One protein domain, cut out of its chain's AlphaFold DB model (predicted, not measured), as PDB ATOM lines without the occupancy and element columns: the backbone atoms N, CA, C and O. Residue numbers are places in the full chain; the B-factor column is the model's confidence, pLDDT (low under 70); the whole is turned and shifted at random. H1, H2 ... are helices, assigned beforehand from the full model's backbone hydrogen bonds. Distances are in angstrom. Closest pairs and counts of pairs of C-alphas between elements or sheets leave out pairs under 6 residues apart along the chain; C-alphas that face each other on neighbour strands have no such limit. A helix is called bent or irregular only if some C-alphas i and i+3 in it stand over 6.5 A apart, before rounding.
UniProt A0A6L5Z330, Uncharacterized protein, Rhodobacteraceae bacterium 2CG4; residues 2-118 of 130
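Overview. This is residues 2 to 118 of the 130 residues of an uncharacterized protein of Rhodobacteraceae bacterium 2CG4 (UniProt A0A6L5Z330). The long helix H3 forms the core, with H2 packed on one side of it and H4b on the opposite side, while H4a folds back and runs the opposite way to H3, meeting it with residues 79 to 83 alone. H1 sticks out from this body as a free arm, residues 2 to 13, and the tiny H5 sits by the late end of H3. The 117 printed residues hold five named helices, H1 to H5 in chain order, and no named strand; the class is all helix. The whole is only just compact, close to loose, with a radius of gyration of the C-alphas of 15.8 A, and it is flat, spanning 53 by 40 by 22 A.

Along the chain. H1, residues 2 to 10, begins with C-alpha 2 at (63.741, 24.468, 25.792) and is 11.5 A long. H2, residues 17 to 32, measures 22.1 A. H3, residues 34 to 66, measures 36.4 A; it is irregular, with C-alphas 36 and 39 9.3 A apart, and has a kink of 111 degrees near residue 41. Its last C-alpha, 66, is at (83.186, 0.737, 36.274). H4, residues 76 to 112, was assigned as one helix by its hydrogen bonds but is bent, with C-alphas 93 and 96 9.6 A apart. Its arms are H4a, residues 76 to 93, 25.2 A, and H4b, residues 96 to 112, 25.3 A. H5, residues 115 to 118, ends with C-alpha 118 at (87.535, 12.471, 33.993).

Arrangement. H3 is the hub, touching three other helices. H2 and H3 form a helical hairpin and touch, their closest C-alphas being those of Ala 27 and Met 48, 4.7 A apart; they run opposite ways at a shallow tilt of 34 degrees, only just short of steep. H3 touches H4b, closest at the C-alphas of Tyr 57 and Gly 105, 4.2 A, and they run the same way at a steep tilt of 39 degrees. Residues 59 to 66 of H3 touch H4a, closest at the C-alphas of Leu 63 and Val 79, 6.4 A; this helical hairpin runs opposite ways at a shallow tilt of 4 degrees. H3 touches H5, closest at the C-alphas of Leu 64 and Leu 116, 5.9 A. H4a and H4b touch, closest at the C-alphas of Leu 91 and Phe 98, 5.6 A, at a steep tilt of 43 degrees. H1 is apart from H2 and H3. Each O i to N i+4 pair is within hydrogen-bond range in H1 and H2, against 18 of 29 in H3, 13 of 14 in H4a and 11 of 13 in H4b; H5 is too short for such a pair.

Size, cuts and confidence. The C-alphas farthest apart are those of Trp 39 and Gly 71, 53.3 A. The printed part has no cut, and no link is long. The mean pLDDT of the printed part is 74.1, with residues 2 to 19, 37, 39, 66 to 79 and 117 to 118 under 70.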
ATOM      1  N   ASP A   2      63.315  24.936  24.460       47.12
ATOM      2  CA  ASP A   2      63.741  24.468  25.792       47.12
ATOM      3  C   ASP A   2      62.718  23.636  26.572       47.12
ATOM      4  O   ASP A   2      63.110  22.751  27.317       47.12
ATOM      5  N   ARG A   3      61.405  23.841  26.385       47.53
ATOM      6  CA  ARG A   3      60.376  23.019  27.061       47.53
ATOM      7  C   ARG A   3      60.197  21.625  26.459       47.53
ATOM      8  O   ARG A   3      59.869  20.708  27.200       47.53
ATOM      9  N   ILE A   4      60.391  21.467  25.147       52.22
ATOM     10  CA  ILE A   4      60.290  20.160  24.472       52.22
ATOM     11  C   ILE A   4      61.552  19.357  24.763       52.22
ATOM     12  O   ILE A   4      61.450  18.209  25.175       52.22
ATOM     13  N   CYS A   5      62.714  20.006  24.664       43.38
ATOM     14  CA  CYS A   5      63.981  19.471  25.139       43.38
ATOM     15  C   CYS A   5      63.865  19.059  26.612       43.38
ATOM     16  O   CYS A   5      64.022  17.889  26.924       43.38
ATOM     17  N   ASN A   6      63.465  19.959  27.514       41.34
ATOM     18  CA  ASN A   6      63.322  19.601  28.924       41.34
ATOM     19  C   ASN A   6      62.280  18.514  29.180       41.34
ATOM     20  O   ASN A   6      62.487  17.749  30.106       41.34
ATOM     21  N   ARG A   7      61.201  18.377  28.395       46.69
ATOM     22  CA  ARG A   7      60.291  17.224  28.540       46.69
ATOM     23  C   ARG A   7      60.928  15.914  28.083       46.69
ATOM     24  O   ARG A   7      60.834  14.946  28.819       46.69
ATOM     25  N   LEU A   8      61.632  15.907  26.950       46.78
ATOM     26  CA  LEU A   8      62.411  14.746  26.501       46.78
ATOM     27  C   LEU A   8      63.578  14.400  27.445       46.78
ATOM     28  O   LEU A   8      64.079  13.284  27.398       46.78
ATOM     29  N   PHE A   9      64.040  15.359  28.257       50.12
ATOM     30  CA  PHE A   9      65.242  15.237  29.090       50.12
ATOM     31  C   PHE A   9      64.976  15.170  30.605       50.12
ATOM     32  O   PHE A   9      65.925  14.935  31.347       50.12
ATOM     33  N   ARG A  10      63.732  15.367  31.081       45.84
ATOM     34  CA  ARG A  10      63.327  15.139  32.490       45.84
ATOM     35  C   ARG A  10      62.808  13.727  32.744       45.84
ATOM     36  O   ARG A  10      62.758  13.323  33.900       45.84
ATOM     37  N   GLU A  11      62.442  12.991  31.694       44.97
ATOM     38  CA  GLU A  11      62.285  11.530  31.738       44.97
ATOM     39  C   GLU A  11      63.677  10.890  31.763       44.97
ATOM     40  O   GLU A  11      64.166  10.281  30.813       44.97
ATOM     41  N   ASP A  12      64.371  11.136  32.862       54.84
ATOM     42  CA  ASP A  12      65.632  10.510  33.186       54.84
ATOM     43  C   ASP A  12      65.329   9.083  33.654       54.84
ATOM     44  O   ASP A  12      65.037   8.853  34.816       54.84
ATOM     45  N   GLU A  13      65.349   8.125  32.734       43.22
ATOM     46  CA  GLU A  13      65.532   6.703  33.037       43.22
ATOM     47  C   GLU A  13      66.263   6.089  31.839       43.22
ATOM     48  O   GLU A  13      65.667   5.540  30.915       43.22
ATOM     49  N   THR A  14      67.585   6.318  31.805       49.00
ATOM     50  CA  THR A  14      68.592   5.584  31.016       49.00
ATOM     51  C   THR A  14      68.029   4.891  29.779       49.00
ATOM     52  O   THR A  14      67.706   3.721  29.921       49.00
ATOM     53  N   LEU A  15      67.896   5.578  28.624       53.53
ATOM     54  CA  LEU A  15      67.635   4.963  27.303       53.53
ATOM     55  C   LEU A  15      67.012   3.569  27.465       53.53
ATOM     56  O   LEU A  15      67.769   2.599  27.438       53.53
ATOM     57  N   ALA A  16      65.725   3.487  27.844       61.44
ATOM     58  CA  ALA A  16      65.153   2.253  28.398       61.44
ATOM     59  C   ALA A  16      65.661   1.032  27.609       61.44
ATOM     60  O   ALA A  16      65.748   1.134  26.384       61.44
ATOM     61  N   PRO A  17      66.011  -0.112  28.229       62.94
ATOM     62  CA  PRO A  17      66.648  -1.232  27.523       62.94
ATOM     63  C   PRO A  17      65.940  -1.615  26.213       62.94
ATOM     64  O   PRO A  17      66.575  -2.018  25.244       62.94
ATOM     65  N   ARG A  18      64.621  -1.391  26.164       68.50
ATOM     66  CA  ARG A  18      63.758  -1.494  24.982       68.50
ATOM     67  C   ARG A  18      64.135  -0.548  23.835       68.50
ATOM     68  O   ARG A  18      64.149  -0.982  22.695       68.50
ATOM     69  N   THR A  19      64.443   0.714  24.108       68.38
ATOM     70  CA  THR A  19      64.876   1.726  23.132       68.38
ATOM     71  C   THR A  19      66.265   1.411  22.584       68.38
ATOM     72  O   THR A  19      66.491   1.542  21.386       68.38
ATOM     73  N   ILE A  20      67.179   0.934  23.437       70.81
ATOM     74  CA  ILE A  20      68.516   0.480  23.019       70.81
ATOM     75  C   ILE A  20      68.397  -0.759  22.133       70.81
ATOM     76  O   ILE A  20      68.977  -0.806  21.049       70.81
ATOM     77  N   LEU A  21      67.607  -1.741  22.571       74.50
ATOM     78  CA  LEU A  21      67.331  -2.948  21.801       74.50
ATOM     79  C   LEU A  21      66.649  -2.604  20.472       74.50
ATOM     80  O   LEU A  21      67.046  -3.119  19.433       74.50
ATOM     81  N   GLY A  22      65.683  -1.686  20.483       77.56
ATOM     82  CA  GLY A  22      65.010  -1.184  19.288       77.56
ATOM     83  C   GLY A  22      65.966  -0.489  18.319       77.56
ATOM     84  O   GLY A  22      65.924  -0.769  17.126       77.56
ATOM     85  N   ALA A  23      66.877   0.353  18.815       78.25
ATOM     86  CA  ALA A  23      67.902   1.007  18.003       78.25
ATOM     87  C   ALA A  23      68.888  -0.007  17.394       78.25
ATOM     88  O   ALA A  23      69.217   0.088  16.213       78.25
ATOM     89  N   ALA A  24      69.315  -1.009  18.169       78.06
ATOM     90  CA  ALA A  24      70.197  -2.073  17.696       78.06
ATOM     91  C   ALA A  24      69.519  -2.951  16.630       78.06
ATOM     92  O   ALA A  24      70.104  -3.202  15.577       78.06
ATOM     93  N   LEU A  25      68.270  -3.364  16.872       84.00
ATOM     94  CA  LEU A  25      67.469  -4.132  15.918       84.00
ATOM     95  C   LEU A  25      67.202  -3.335  14.641       84.00
ATOM     96  O   LEU A  25      67.306  -3.892  13.553       84.00
ATOM     97  N   LEU A  26      66.915  -2.035  14.754       83.12
ATOM     98  CA  LEU A  26      66.715  -1.160  13.602       83.12
ATOM     99  C   LEU A  26      67.996  -1.023  12.773       83.12
ATOM    100  O   LEU A  26      67.951  -1.182  11.555       83.12
ATOM    101  N   ALA A  27      69.142  -0.777  13.415       81.62
ATOM    102  CA  ALA A  27      70.427  -0.701  12.725       81.62
ATOM    103  C   ALA A  27      70.751  -2.018  12.005       81.62
ATOM    104  O   ALA A  27      71.153  -2.008  10.842       81.62
ATOM    105  N   TYR A  28      70.519  -3.153  12.668       81.94
ATOM    106  CA  TYR A  28      70.733  -4.475  12.089       81.94
ATOM    107  C   TYR A  28      69.784  -4.762  10.916       81.94
ATOM    108  O   TYR A  28      70.222  -5.235   9.870       81.94
ATOM    109  N   LEU A  29      68.503  -4.404  11.044       84.25
ATOM    110  CA  LEU A  29      67.505  -4.548   9.984       84.25
ATOM    111  C   LEU A  29      67.887  -3.744   8.734       84.25
ATOM    112  O   LEU A  29      67.791  -4.263   7.625       84.25
ATOM    113  N   ILE A  30      68.375  -2.509   8.900       81.94
ATOM    114  CA  ILE A  30      68.833  -1.662   7.786       81.94
ATOM    115  C   ILE A  30      69.998  -2.323   7.030       81.94
ATOM    116  O   ILE A  30      70.043  -2.270   5.799       81.94
ATOM    117  N   VAL A  31      70.921  -2.986   7.735       80.00
ATOM    118  CA  VAL A  31      72.024  -3.738   7.111       80.00
ATOM    119  C   VAL A  31      71.520  -4.982   6.385       80.00
ATOM    120  O   VAL A  31      71.929  -5.235   5.254       80.00
ATOM    121  N   LEU A  32      70.616  -5.745   6.998       82.12
ATOM    122  CA  LEU A  32      70.079  -6.983   6.425       82.12
ATOM    123  C   LEU A  32      69.288  -6.707   5.138       82.12
ATOM    124  O   LEU A  32      69.389  -7.437   4.152       82.12
ATOM    125  N   LEU A  33      68.571  -5.584   5.116       83.56
ATOM    126  CA  LEU A  33      67.827  -5.118   3.955       83.56
ATOM    127  C   LEU A  33      68.705  -4.397   2.917       83.56
ATOM    128  O   LEU A  33      68.196  -4.064   1.850       83.56
ATOM    129  N   ARG A  34      70.011  -4.189   3.158       76.62
ATOM    130  CA  ARG A  34      70.921  -3.486   2.227       76.62
ATOM    131  C   ARG A  34      70.893  -4.080   0.818       76.62
ATOM    132  O   ARG A  34      70.880  -3.332  -0.154       76.62
ATOM    133  N   GLY A  35      70.871  -5.409   0.710       73.62
ATOM    134  CA  GLY A  35      70.818  -6.107  -0.582       73.62
ATOM    135  C   GLY A  35      69.484  -5.951  -1.320       73.62
ATOM    136  O   GLY A  35      69.466  -5.980  -2.544       73.62
ATOM    137  N   TRP A  36      68.388  -5.740  -0.587       76.75
ATOM    138  CA  TRP A  36      67.031  -5.606  -1.130       76.75
ATOM    139  C   TRP A  36      66.641  -4.150  -1.423       76.75
ATOM    140  O   TRP A  36      65.905  -3.886  -2.368       76.75
ATOM    141  N   LEU A  37      67.135  -3.200  -0.624       69.81
ATOM    142  CA  LEU A  37      66.782  -1.775  -0.688       69.81
ATOM    143  C   LEU A  37      67.489  -1.009  -1.813       69.81
ATOM    144  O   LEU A  37      67.043   0.080  -2.182       69.81
ATOM    145  N   GLY A  38      68.597  -1.533  -2.347       73.88
ATOM    146  CA  GLY A  38      69.354  -0.878  -3.413       73.88
ATOM    147  C   GLY A  38      69.706   0.573  -3.063       73.88
ATOM    148  O   GLY A  38      70.373   0.842  -2.069       73.88
ATOM    149  N   TRP A  39      69.237   1.530  -3.866       69.06
ATOM    150  CA  TRP A  39      69.557   2.956  -3.717       69.06
ATOM    151  C   TRP A  39      68.807   3.640  -2.557       69.06
ATOM    152  O   TRP A  39      69.261   4.664  -2.049       69.06
ATOM    153  N   ILE A  40      67.706   3.053  -2.076       75.75
ATOM    154  CA  ILE A  40      66.918   3.562  -0.935       75.75
ATOM    155  C   ILE A  40      67.653   3.313   0.397       75.75
ATOM    156  O   ILE A  40      67.324   3.891   1.430       75.75
ATOM    157  N   TYR A  41      68.717   2.510   0.382       77.00
ATOM    158  CA  TYR A  41      69.593   2.310   1.530       77.00
ATOM    159  C   TYR A  41      70.312   3.598   1.964       77.00
ATOM    160  O   TYR A  41      70.412   3.872   3.158       77.00
ATOM    161  N   TYR A  42      70.779   4.419   1.017       77.38
ATOM    162  CA  TYR A  42      71.572   5.620   1.309       77.38
ATOM    163  C   TYR A  42      70.891   6.621   2.262       77.38
ATOM    164  O   TYR A  42      71.548   7.045   3.213       77.38
ATOM    165  N   PRO A  43      69.598   6.973   2.109       82.12
ATOM    166  CA  PRO A  43      68.914   7.841   3.072       82.12
ATOM    167  C   PRO A  43      68.642   7.182   4.435       82.12
ATOM    168  O   PRO A  43      68.368   7.892   5.400       82.12
ATOM    169  N   LEU A  44      68.737   5.852   4.553       83.69
ATOM    170  CA  LEU A  44      68.596   5.132   5.828       83.69
ATOM    171  C   LEU A  44      69.920   5.024   6.597       83.69
ATOM    172  O   LEU A  44      69.905   4.792   7.807       83.69
ATOM    173  N   VAL A  45      71.061   5.251   5.936       82.50
ATOM    174  CA  VAL A  45      72.386   5.256   6.578       82.50
ATOM    175  C   VAL A  45      72.465   6.269   7.733       82.50
ATOM    176  O   VAL A  45      72.897   5.867   8.811       82.50
ATOM    177  N   PRO A  46      72.007   7.532   7.608       84.31
ATOM    178  CA  PRO A  46      71.987   8.470   8.733       84.31
ATOM    179  C   PRO A  46      71.176   7.973   9.935       84.31
ATOM    180  O   PRO A  46      71.598   8.157  11.075       84.31
ATOM    181  N   VAL A  47      70.041   7.307   9.697       86.12
ATOM    182  CA  VAL A  47      69.191   6.746  10.762       86.12
ATOM    183  C   VAL A  47      69.909   5.602  11.474       86.12
ATOM    184  O   VAL A  47      69.931   5.553  12.703       86.12
ATOM    185  N   MET A  48      70.556   4.718  10.710       86.00
ATOM    186  CA  MET A  48      71.398   3.646  11.242       86.00
ATOM    187  C   MET A  48      72.552   4.205  12.086       86.00
ATOM    188  O   MET A  48      72.781   3.737  13.199       86.00
ATOM    189  N   VAL A  49      73.253   5.229  11.588       86.12
ATOM    190  CA  VAL A  49      74.360   5.886  12.298       86.12
ATOM    191  C   VAL A  49      73.876   6.519  13.601       86.12
ATOM    192  O   VAL A  49      74.512   6.341  14.638       86.12
ATOM    193  N   LEU A  50      72.727   7.201  13.585       85.81
ATOM    194  CA  LEU A  50      72.129   7.790  14.783       85.81
ATOM    195  C   LEU A  50      71.759   6.713  15.819       85.81
ATOM    196  O   LEU A  50      72.063   6.857  17.003       85.81
ATOM    197  N   ALA A  51      71.151   5.612  15.375       85.31
ATOM    198  CA  ALA A  51      70.786   4.487  16.234       85.31
ATOM    199  C   ALA A  51      72.022   3.842  16.890       85.31
ATOM    200  O   ALA A  51      72.038   3.599  18.098       85.31
ATOM    201  N   LEU A  52      73.092   3.636  16.116       87.12
ATOM    202  CA  LEU A  52      74.370   3.124  16.614       87.12
ATOM    203  C   LEU A  52      75.075   4.112  17.558       87.12
ATOM    204  O   LEU A  52      75.726   3.684  18.513       87.12
ATOM    205  N   ALA A  53      74.933   5.422  17.343       85.38
ATOM    206  CA  ALA A  53      75.481   6.437  18.239       85.38
ATOM    207  C   ALA A  53      74.797   6.408  19.612       85.38
ATOM    208  O   ALA A  53      75.475   6.452  20.639       85.38
ATOM    209  N   LEU A  54      73.469   6.253  19.643       85.00
ATOM    210  CA  LEU A  54      72.711   6.084  20.887       85.00
ATOM    211  C   LEU A  54      73.106   4.797  21.624       85.00
ATOM    212  O   LEU A  54      73.282   4.818  22.842       85.00
ATOM    213  N   LEU A  55      73.296   3.698  20.888       84.69
ATOM    214  CA  LEU A  55      73.787   2.431  21.436       84.69
ATOM    215  C   LEU A  55      75.185   2.590  22.052       84.69
ATOM    216  O   LEU A  55      75.416   2.167  23.183       84.69
ATOM    217  N   THR A  56      76.097   3.246  21.331       85.94
ATOM    218  CA  THR A  56      77.464   3.520  21.797       85.94
ATOM    219  C   THR A  56      77.449   4.378  23.061       85.94
ATOM    220  O   THR A  56      78.126   4.053  24.035       85.94
ATOM    221  N   TYR A  57      76.645   5.443  23.078       83.62
ATOM    222  CA  TYR A  57      76.468   6.305  24.247       83.62
ATOM    223  C   TYR A  57      75.980   5.515  25.470       83.62
ATOM    224  O   TYR A  57      76.567   5.624  26.545       83.62
ATOM    225  N   ALA A  58      74.946   4.680  25.316       82.75
ATOM    226  CA  ALA A  58      74.423   3.871  26.416       82.75
ATOM    227  C   ALA A  58      75.454   2.872  26.953       82.75
ATOM    228  O   ALA A  58      75.618   2.742  28.167       82.75
ATOM    229  N   LEU A  59      76.169   2.195  26.049       83.31
ATOM    230  CA  LEU A  59      77.210   1.238  26.405       83.31
ATOM    231  C   LEU A  59      78.326   1.916  27.204       83.31
ATOM    232  O   LEU A  59      78.671   1.464  28.296       83.31
ATOM    233  N   LEU A  60      78.867   3.020  26.688       81.25
ATOM    234  CA  LEU A  60      79.937   3.747  27.360       81.25
ATOM    235  C   LEU A  60      79.460   4.322  28.703       81.25
ATOM    236  O   LEU A  60      80.186   4.225  29.688       81.25
ATOM    237  N   ARG A  61      78.223   4.827  28.802       81.44
ATOM    238  CA  ARG A  61      77.661   5.337  30.065       81.44
ATOM    239  C   ARG A  61      77.541   4.239  31.126       81.44
ATOM    240  O   ARG A  61      77.713   4.520  32.305       81.44
ATOM    241  N   ALA A  62      77.280   2.996  30.721       79.19
ATOM    242  CA  ALA A  62      77.230   1.848  31.626       79.19
ATOM    243  C   ALA A  62      78.624   1.319  32.021       79.19
ATOM    244  O   ALA A  62      78.787   0.759  33.108       79.19
ATOM    245  N   LEU A  63      79.621   1.469  31.143       75.50
ATOM    246  CA  LEU A  63      80.975   0.945  31.347       75.50
ATOM    247  C   LEU A  63      81.907   1.928  32.063       75.50
ATOM    248  O   LEU A  63      82.665   1.499  32.927       75.50
ATOM    249  N   LEU A  64      81.847   3.227  31.751       75.31
ATOM    250  CA  LEU A  64      82.764   4.236  32.297       75.31
ATOM    251  C   LEU A  64      82.743   4.325  33.838       75.31
ATOM    252  O   LEU A  64      83.822   4.331  34.421       75.31
ATOM    253  N   PRO A  65      81.596   4.279  34.547       72.12
ATOM    254  CA  PRO A  65      81.587   4.246  36.017       72.12
ATOM    255  C   PRO A  65      82.273   3.011  36.619       72.12
ATOM    256  O   PRO A  65      82.603   3.000  37.799       72.12
ATOM    257  N   ARG A  66      82.470   1.943  35.834       69.44
ATOM    258  CA  ARG A  66      83.186   0.737  36.274       69.44
ATOM    259  C   ARG A  66      84.710   0.874  36.139       69.44
ATOM    260  O   ARG A  66      85.410   0.017  36.674       69.44
ATOM    261  N   LEU A  67      85.209   1.922  35.463       64.94
ATOM    262  CA  LEU A  67      86.633   2.298  35.439       64.94
ATOM    263  C   LEU A  67      87.075   2.900  36.774       64.94
ATOM    264  O   LEU A  67      88.154   2.568  37.259       64.94
ATOM    265  N   ASP A  68      86.255   3.779  37.358       58.50
ATOM    266  CA  ASP A  68      86.603   4.472  38.597       58.50
ATOM    267  C   ASP A  68      86.208   3.645  39.812       58.50
ATOM    268  O   ASP A  68      85.142   3.789  40.410       58.50
ATOM    269  N   ARG A  69      87.092   2.718  40.171       52.44
ATOM    270  CA  ARG A  69      87.077   2.123  41.499       52.44
ATOM    271  C   ARG A  69      88.374   2.447  42.202       52.44
ATOM    272  O   ARG A  69      89.388   1.779  42.033       52.44
ATOM    273  N   THR A  70      88.261   3.390  43.115       53.56
ATOM    274  CA  THR A  70      89.114   3.651  44.275       53.56
ATOM    275  C   THR A  70      89.380   2.437  45.198       53.56
ATOM    276  O   THR A  70      89.715   2.638  46.360       53.56
ATOM    277  N   GLY A  71      89.328   1.176  44.728       50.03
ATOM    278  CA  GLY A  71      89.919   0.055  45.478       50.03
ATOM    279  C   GLY A  71      89.328  -1.353  45.346       50.03
ATOM    280  O   GLY A  71      89.850  -2.241  46.008       50.03
ATOM    281  N   GLN A  72      88.286  -1.630  44.549       52.84
ATOM    282  CA  GLN A  72      87.711  -2.994  44.496       52.84
ATOM    283  C   GLN A  72      87.351  -3.488  43.082       52.84
ATOM    284  O   GLN A  72      86.211  -3.394  42.642       52.84
ATOM    285  N   GLY A  73      88.310  -4.087  42.373       50.16
ATOM    286  CA  GLY A  73      88.035  -5.193  41.438       50.16
ATOM    287  C   GLY A  73      87.156  -4.907  40.211       50.16
ATOM    288  O   GLY A  73      86.282  -5.710  39.896       50.16
ATOM    289  N   GLY A  74      87.340  -3.781  39.519       56.75
ATOM    290  CA  GLY A  74      86.930  -3.708  38.112       56.75
ATOM    291  C   GLY A  74      88.015  -4.376  37.270       56.75
ATOM    292  O   GLY A  74      89.121  -3.847  37.217       56.75
ATOM    293  N   ASP A  75      87.746  -5.541  36.676       66.06
ATOM    294  CA  ASP A  75      88.720  -6.218  35.812       66.06
ATOM    295  C   ASP A  75      89.028  -5.318  34.595       66.06
ATOM    296  O   ASP A  75      88.125  -5.067  33.785       66.06
ATOM    297  N   PRO A  76      90.267  -4.808  34.442       64.06
ATOM    298  CA  PRO A  76      90.628  -3.927  33.334       64.06
ATOM    299  C   PRO A  76      90.385  -4.584  31.970       64.06
ATOM    300  O   PRO A  76      90.109  -3.875  31.001       64.06
ATOM    301  N   VAL A  77      90.410  -5.921  31.894       68.25
ATOM    302  CA  VAL A  77      90.077  -6.677  30.681       68.25
ATOM    303  C   VAL A  77      88.608  -6.504  30.316       68.25
ATOM    304  O   VAL A  77      88.297  -6.285  29.153       68.25
ATOM    305  N   ILE A  78      87.687  -6.534  31.279       67.81
ATOM    306  CA  ILE A  78      86.257  -6.322  31.004       67.81
ATOM    307  C   ILE A  78      86.016  -4.870  30.594       67.81
ATOM    308  O   ILE A  78      85.254  -4.590  29.667       67.81
ATOM    309  N   VAL A  79      86.682  -3.939  31.267       66.62
ATOM    310  CA  VAL A  79      86.411  -2.514  31.111       66.62
ATOM    311  C   VAL A  79      86.951  -1.954  29.791       66.62
ATOM    312  O   VAL A  79      86.258  -1.175  29.142       66.62
ATOM    313  N   TRP A  80      88.133  -2.392  29.350       71.38
ATOM    314  CA  TRP A  80      88.704  -2.004  28.053       71.38
ATOM    315  C   TRP A  80      88.390  -2.991  26.932       71.38
ATOM    316  O   TRP A  80      88.232  -2.592  25.777       71.38
ATOM    317  N   GLY A  81      88.231  -4.270  27.265       76.62
ATOM    318  CA  GLY A  81      87.873  -5.310  26.308       76.62
ATOM    319  C   GLY A  81      86.447  -5.167  25.794       76.62
ATOM    320  O   GLY A  81      86.233  -5.381  24.608       76.62
ATOM    321  N   THR A  82      85.478  -4.733  26.610       76.62
ATOM    322  CA  THR A  82      84.090  -4.569  26.132       76.62
ATOM    323  C   THR A  82      83.954  -3.464  25.070       76.62
ATOM    324  O   THR A  82      83.394  -3.747  24.010       76.62
ATOM    325  N   PRO A  83      84.485  -2.236  25.258       79.38
ATOM    326  CA  PRO A  83      84.490  -1.214  24.209       79.38
ATOM    327  C   PRO A  83      85.300  -1.631  22.979       79.38
ATOM    328  O   PRO A  83      84.874  -1.362  21.859       79.38
ATOM    329  N   ALA A  84      86.440  -2.306  23.170       81.38
ATOM    330  CA  ALA A  84      87.267  -2.781  22.063       81.38
ATOM    331  C   ALA A  84      86.545  -3.852  21.231       81.38
ATOM    332  O   ALA A  84      86.479  -3.740  20.009       81.38
ATOM    333  N   LEU A  85      85.933  -4.847  21.880       83.00
ATOM    334  CA  LEU A  85      85.113  -5.867  21.225       83.00
ATOM    335  C   LEU A  85      83.905  -5.245  20.532       83.00
ATOM    336  O   LEU A  85      83.595  -5.622  19.406       83.00
ATOM    337  N   PHE A  86      83.255  -4.266  21.161       84.56
ATOM    338  CA  PHE A  86      82.158  -3.532  20.542       84.56
ATOM    339  C   PHE A  86      82.615  -2.766  19.297       84.56
ATOM    340  O   PHE A  86      81.926  -2.802  18.281       84.56
ATOM    341  N   ALA A  87      83.788  -2.133  19.332       85.31
ATOM    342  CA  ALA A  87      84.343  -1.441  18.177       85.31
ATOM    343  C   ALA A  87      84.697  -2.406  17.037       85.31
ATOM    344  O   ALA A  87      84.362  -2.136  15.885       85.31
ATOM    345  N   VAL A  88      85.311  -3.552  17.348       86.56
ATOM    346  CA  VAL A  88      85.651  -4.587  16.358       86.56
ATOM    347  C   VAL A  88      84.389  -5.209  15.757       86.56
ATOM    348  O   VAL A  88      84.263  -5.280  14.535       86.56
ATOM    349  N   ALA A  89      83.428  -5.613  16.591       84.38
ATOM    350  CA  ALA A  89      82.161  -6.189  16.142       84.38
ATOM    351  C   ALA A  89      81.329  -5.177  15.343       84.38
ATOM    352  O   ALA A  89      80.757  -5.520  14.309       84.38
ATOM    353  N   GLY A  90      81.305  -3.920  15.786       84.38
ATOM    354  CA  GLY A  90      80.638  -2.821  15.101       84.38
ATOM    355  C   GLY A  90      81.249  -2.539  13.731       84.38
ATOM    356  O   GLY A  90      80.528  -2.455  12.738       84.38
ATOM    357  N   LEU A  91      82.578  -2.475  13.642       88.00
ATOM    358  CA  LEU A  91      83.280  -2.288  12.374       88.00
ATOM    359  C   LEU A  91      83.071  -3.479  11.426       88.00
ATOM    360  O   LEU A  91      82.893  -3.280  10.228       88.00
ATOM    361  N   HIS A  92      83.040  -4.706  11.946       85.44
ATOM    362  CA  HIS A  92      82.771  -5.896  11.141       85.44
ATOM    363  C   HIS A  92      81.325  -5.931  10.617       85.44
ATOM    364  O   HIS A  92      81.103  -6.226   9.445       85.44
ATOM    365  N   GLY A  93      80.341  -5.598  11.459       80.38
ATOM    366  CA  GLY A  93      78.920  -5.657  11.104       80.38
ATOM    367  C   GLY A  93      78.423  -4.480  10.260       80.38
ATOM    368  O   GLY A  93      77.586  -4.662   9.378       80.38
ATOM    369  N   PHE A  94      78.936  -3.274  10.508       82.06
ATOM    370  CA  PHE A  94      78.435  -2.032   9.900       82.06
ATOM    371  C   PHE A  94      79.469  -1.331   9.005       82.06
ATOM    372  O   PHE A  94      79.149  -0.343   8.338       82.06
ATOM    373  N   GLY A  95      80.700  -1.844   8.940       86.12
ATOM    374  CA  GLY A  95      81.773  -1.279   8.128       86.12
ATOM    375  C   GLY A  95      82.163   0.129   8.573       86.12
ATOM    376  O   GLY A  95      82.038   0.507   9.739       86.12
ATOM    377  N   ILE A  96      82.603   0.942   7.610       87.69
ATOM    378  CA  ILE A  96      83.075   2.312   7.860       87.69
ATOM    379  C   ILE A  96      82.010   3.221   8.495       87.69
ATOM    380  O   ILE A  96      82.352   4.165   9.204       87.69
ATOM    381  N   TRP A  97      80.724   2.906   8.314       85.31
ATOM    382  CA  TRP A  97      79.604   3.657   8.890       85.31
ATOM    383  C   TRP A  97      79.517   3.549  10.412       85.31
ATOM    384  O   TRP A  97      78.869   4.378  11.049       85.31
ATOM    385  N   PHE A  98      80.201   2.578  11.013       87.94
ATOM    386  CA  PHE A  98      80.302   2.487  12.462       87.94
ATOM    387  C   PHE A  98      81.141   3.620  13.067       87.94
ATOM    388  O   PHE A  98      80.830   4.092  14.155       87.94
ATOM    389  N   LEU A  99      82.176   4.102  12.370       87.62
ATOM    390  CA  LEU A  99      83.070   5.147  12.881       87.62
ATOM    391  C   LEU A  99      82.346   6.453  13.253       87.62
ATOM    392  O   LEU A  99      82.518   6.906  14.387       87.62
ATOM    393  N   PRO A 100      81.516   7.061  12.377       88.25
ATOM    394  CA  PRO A 100      80.776   8.265  12.745       88.25
ATOM    395  C   PRO A 100      79.769   8.003  13.869       88.25
ATOM    396  O   PRO A 100      79.549   8.881  14.700       88.25
ATOM    397  N   ALA A 101      79.194   6.799  13.943       87.75
ATOM    398  CA  ALA A 101      78.300   6.434  15.035       87.75
ATOM    399  C   ALA A 101      79.043   6.342  16.372       87.75
ATOM    400  O   ALA A 101      78.600   6.900  17.375       87.75
ATOM    401  N   PHE A 102      80.206   5.692  16.376       88.00
ATOM    402  CA  PHE A 102      81.046   5.555  17.556       88.00
ATOM    403  C   PHE A 102      81.527   6.922  18.056       88.00
ATOM    404  O   PHE A 102      81.391   7.239  19.239       88.00
ATOM    405  N   ALA A 103      82.003   7.772  17.140       87.75
ATOM    406  CA  ALA A 103      82.385   9.148  17.439       87.75
ATOM    407  C   ALA A 103      81.201   9.969  17.974       87.75
ATOM    408  O   ALA A 103      81.350  10.685  18.961       87.75
ATOM    409  N   GLY A 104      80.011   9.825  17.379       87.88
ATOM    410  CA  GLY A 104      78.787  10.477  17.845       87.88
ATOM    411  C   GLY A 104      78.387  10.053  19.259       87.88
ATOM    412  O   GLY A 104      78.053  10.900  20.084       87.88
ATOM    413  N   GLY A 105      78.480   8.760  19.579       84.75
ATOM    414  CA  GLY A 105      78.214   8.248  20.924       84.75
ATOM    415  C   GLY A 105      79.217   8.741  21.968       84.75
ATOM    416  O   GLY A 105      78.823   9.143  23.063       84.75
ATOM    417  N   ALA A 106      80.506   8.778  21.620       85.06
ATOM    418  CA  ALA A 106      81.547   9.345  22.475       85.06
ATOM    419  C   ALA A 106      81.355  10.858  22.688       85.06
ATOM    420  O   ALA A 106      81.467  11.344  23.813       85.06
ATOM    421  N   ALA A 107      80.993  11.599  21.635       85.88
ATOM    422  CA  ALA A 107      80.686  13.026  21.717       85.88
ATOM    423  C   ALA A 107      79.452  13.302  22.591       85.88
ATOM    424  O   ALA A 107      79.452  14.248  23.376       85.88
ATOM    425  N   LEU A 108      78.423  12.449  22.515       85.12
ATOM    426  CA  LEU A 108      77.264  12.525  23.404       85.12
ATOM    427  C   LEU A 108      77.664  12.352  24.871       85.12
ATOM    428  O   LEU A 108      77.139  13.077  25.711       85.12
ATOM    429  N   ILE A 109      78.610  11.460  25.187       84.19
ATOM    430  CA  ILE A 109      79.157  11.363  26.548       84.19
ATOM    431  C   ILE A 109      79.900  12.632  26.933       84.19
ATOM    432  O   ILE A 109      79.616  13.180  27.993       84.19
ATOM    433  N   ALA A 110      80.792  13.130  26.077       82.75
ATOM    434  CA  ALA A 110      81.542  14.352  26.359       82.75
ATOM    435  C   ALA A 110      80.627  15.556  26.631       82.75
ATOM    436  O   ALA A 110      80.969  16.424  27.426       82.75
ATOM    437  N   TRP A 111      79.456  15.598  25.995       81.31
ATOM    438  CA  TRP A 111      78.489  16.670  26.193       81.31
ATOM    439  C   TRP A 111      77.553  16.455  27.391       81.31
ATOM    440  O   TRP A 111      77.199  17.420  28.064       81.31
ATOM    441  N   ARG A 112      77.116  15.215  27.651       79.56
ATOM    442  CA  ARG A 112      76.064  14.911  28.644       79.56
ATOM    443  C   ARG A 112      76.561  14.412  29.987       79.56
ATOM    444  O   ARG A 112      75.849  14.591  30.965       79.56
ATOM    445  N   ALA A 113      77.706  13.751  30.007       75.56
ATOM    446  CA  ALA A 113      78.309  13.200  31.209       75.56
ATOM    447  C   ALA A 113      79.841  13.356  31.143       75.56
ATOM    448  O   ALA A 113      80.562  12.349  31.159       75.56
ATOM    449  N   PRO A 114      80.357  14.595  30.991       78.50
ATOM    450  CA  PRO A 114      81.794  14.856  30.897       78.50
ATOM    451  C   PRO A 114      82.575  14.314  32.101       78.50
ATOM    452  O   PRO A 114      83.715  13.884  31.945       78.50
ATOM    453  N   GLU A 115      81.953  14.255  33.278       74.50
ATOM    454  CA  GLU A 115      82.509  13.675  34.500       74.50
ATOM    455  C   GLU A 115      82.940  12.208  34.331       74.50
ATOM    456  O   GLU A 115      83.928  11.784  34.926       74.50
ATOM    457  N   LEU A 116      82.282  11.440  33.453       70.31
ATOM    458  CA  LEU A 116      82.660  10.054  33.160       70.31
ATOM    459  C   LEU A 116      83.967   9.948  32.363       70.31
ATOM    460  O   LEU A 116      84.613   8.902  32.381       70.31
ATOM    461  N   LEU A 117      84.361  11.014  31.664       67.62
ATOM    462  CA  LEU A 117      85.633  11.082  30.946       67.62
ATOM    463  C   LEU A 117      86.785  11.508  31.858       67.62
ATOM    464  O   LEU A 117      87.938  11.229  31.543       67.62
ATOM    465  N   GLU A 118      86.507  12.145  32.997       64.75
ATOM    466  CA  GLU A 118      87.535  12.471  33.993       64.75
ATOM    467  C   GLU A 118      88.038  11.236  34.754       64.75
ATOM    468  O   GLU A 118      89.137  11.262  35.309       64.75
TER     469      GLU A 118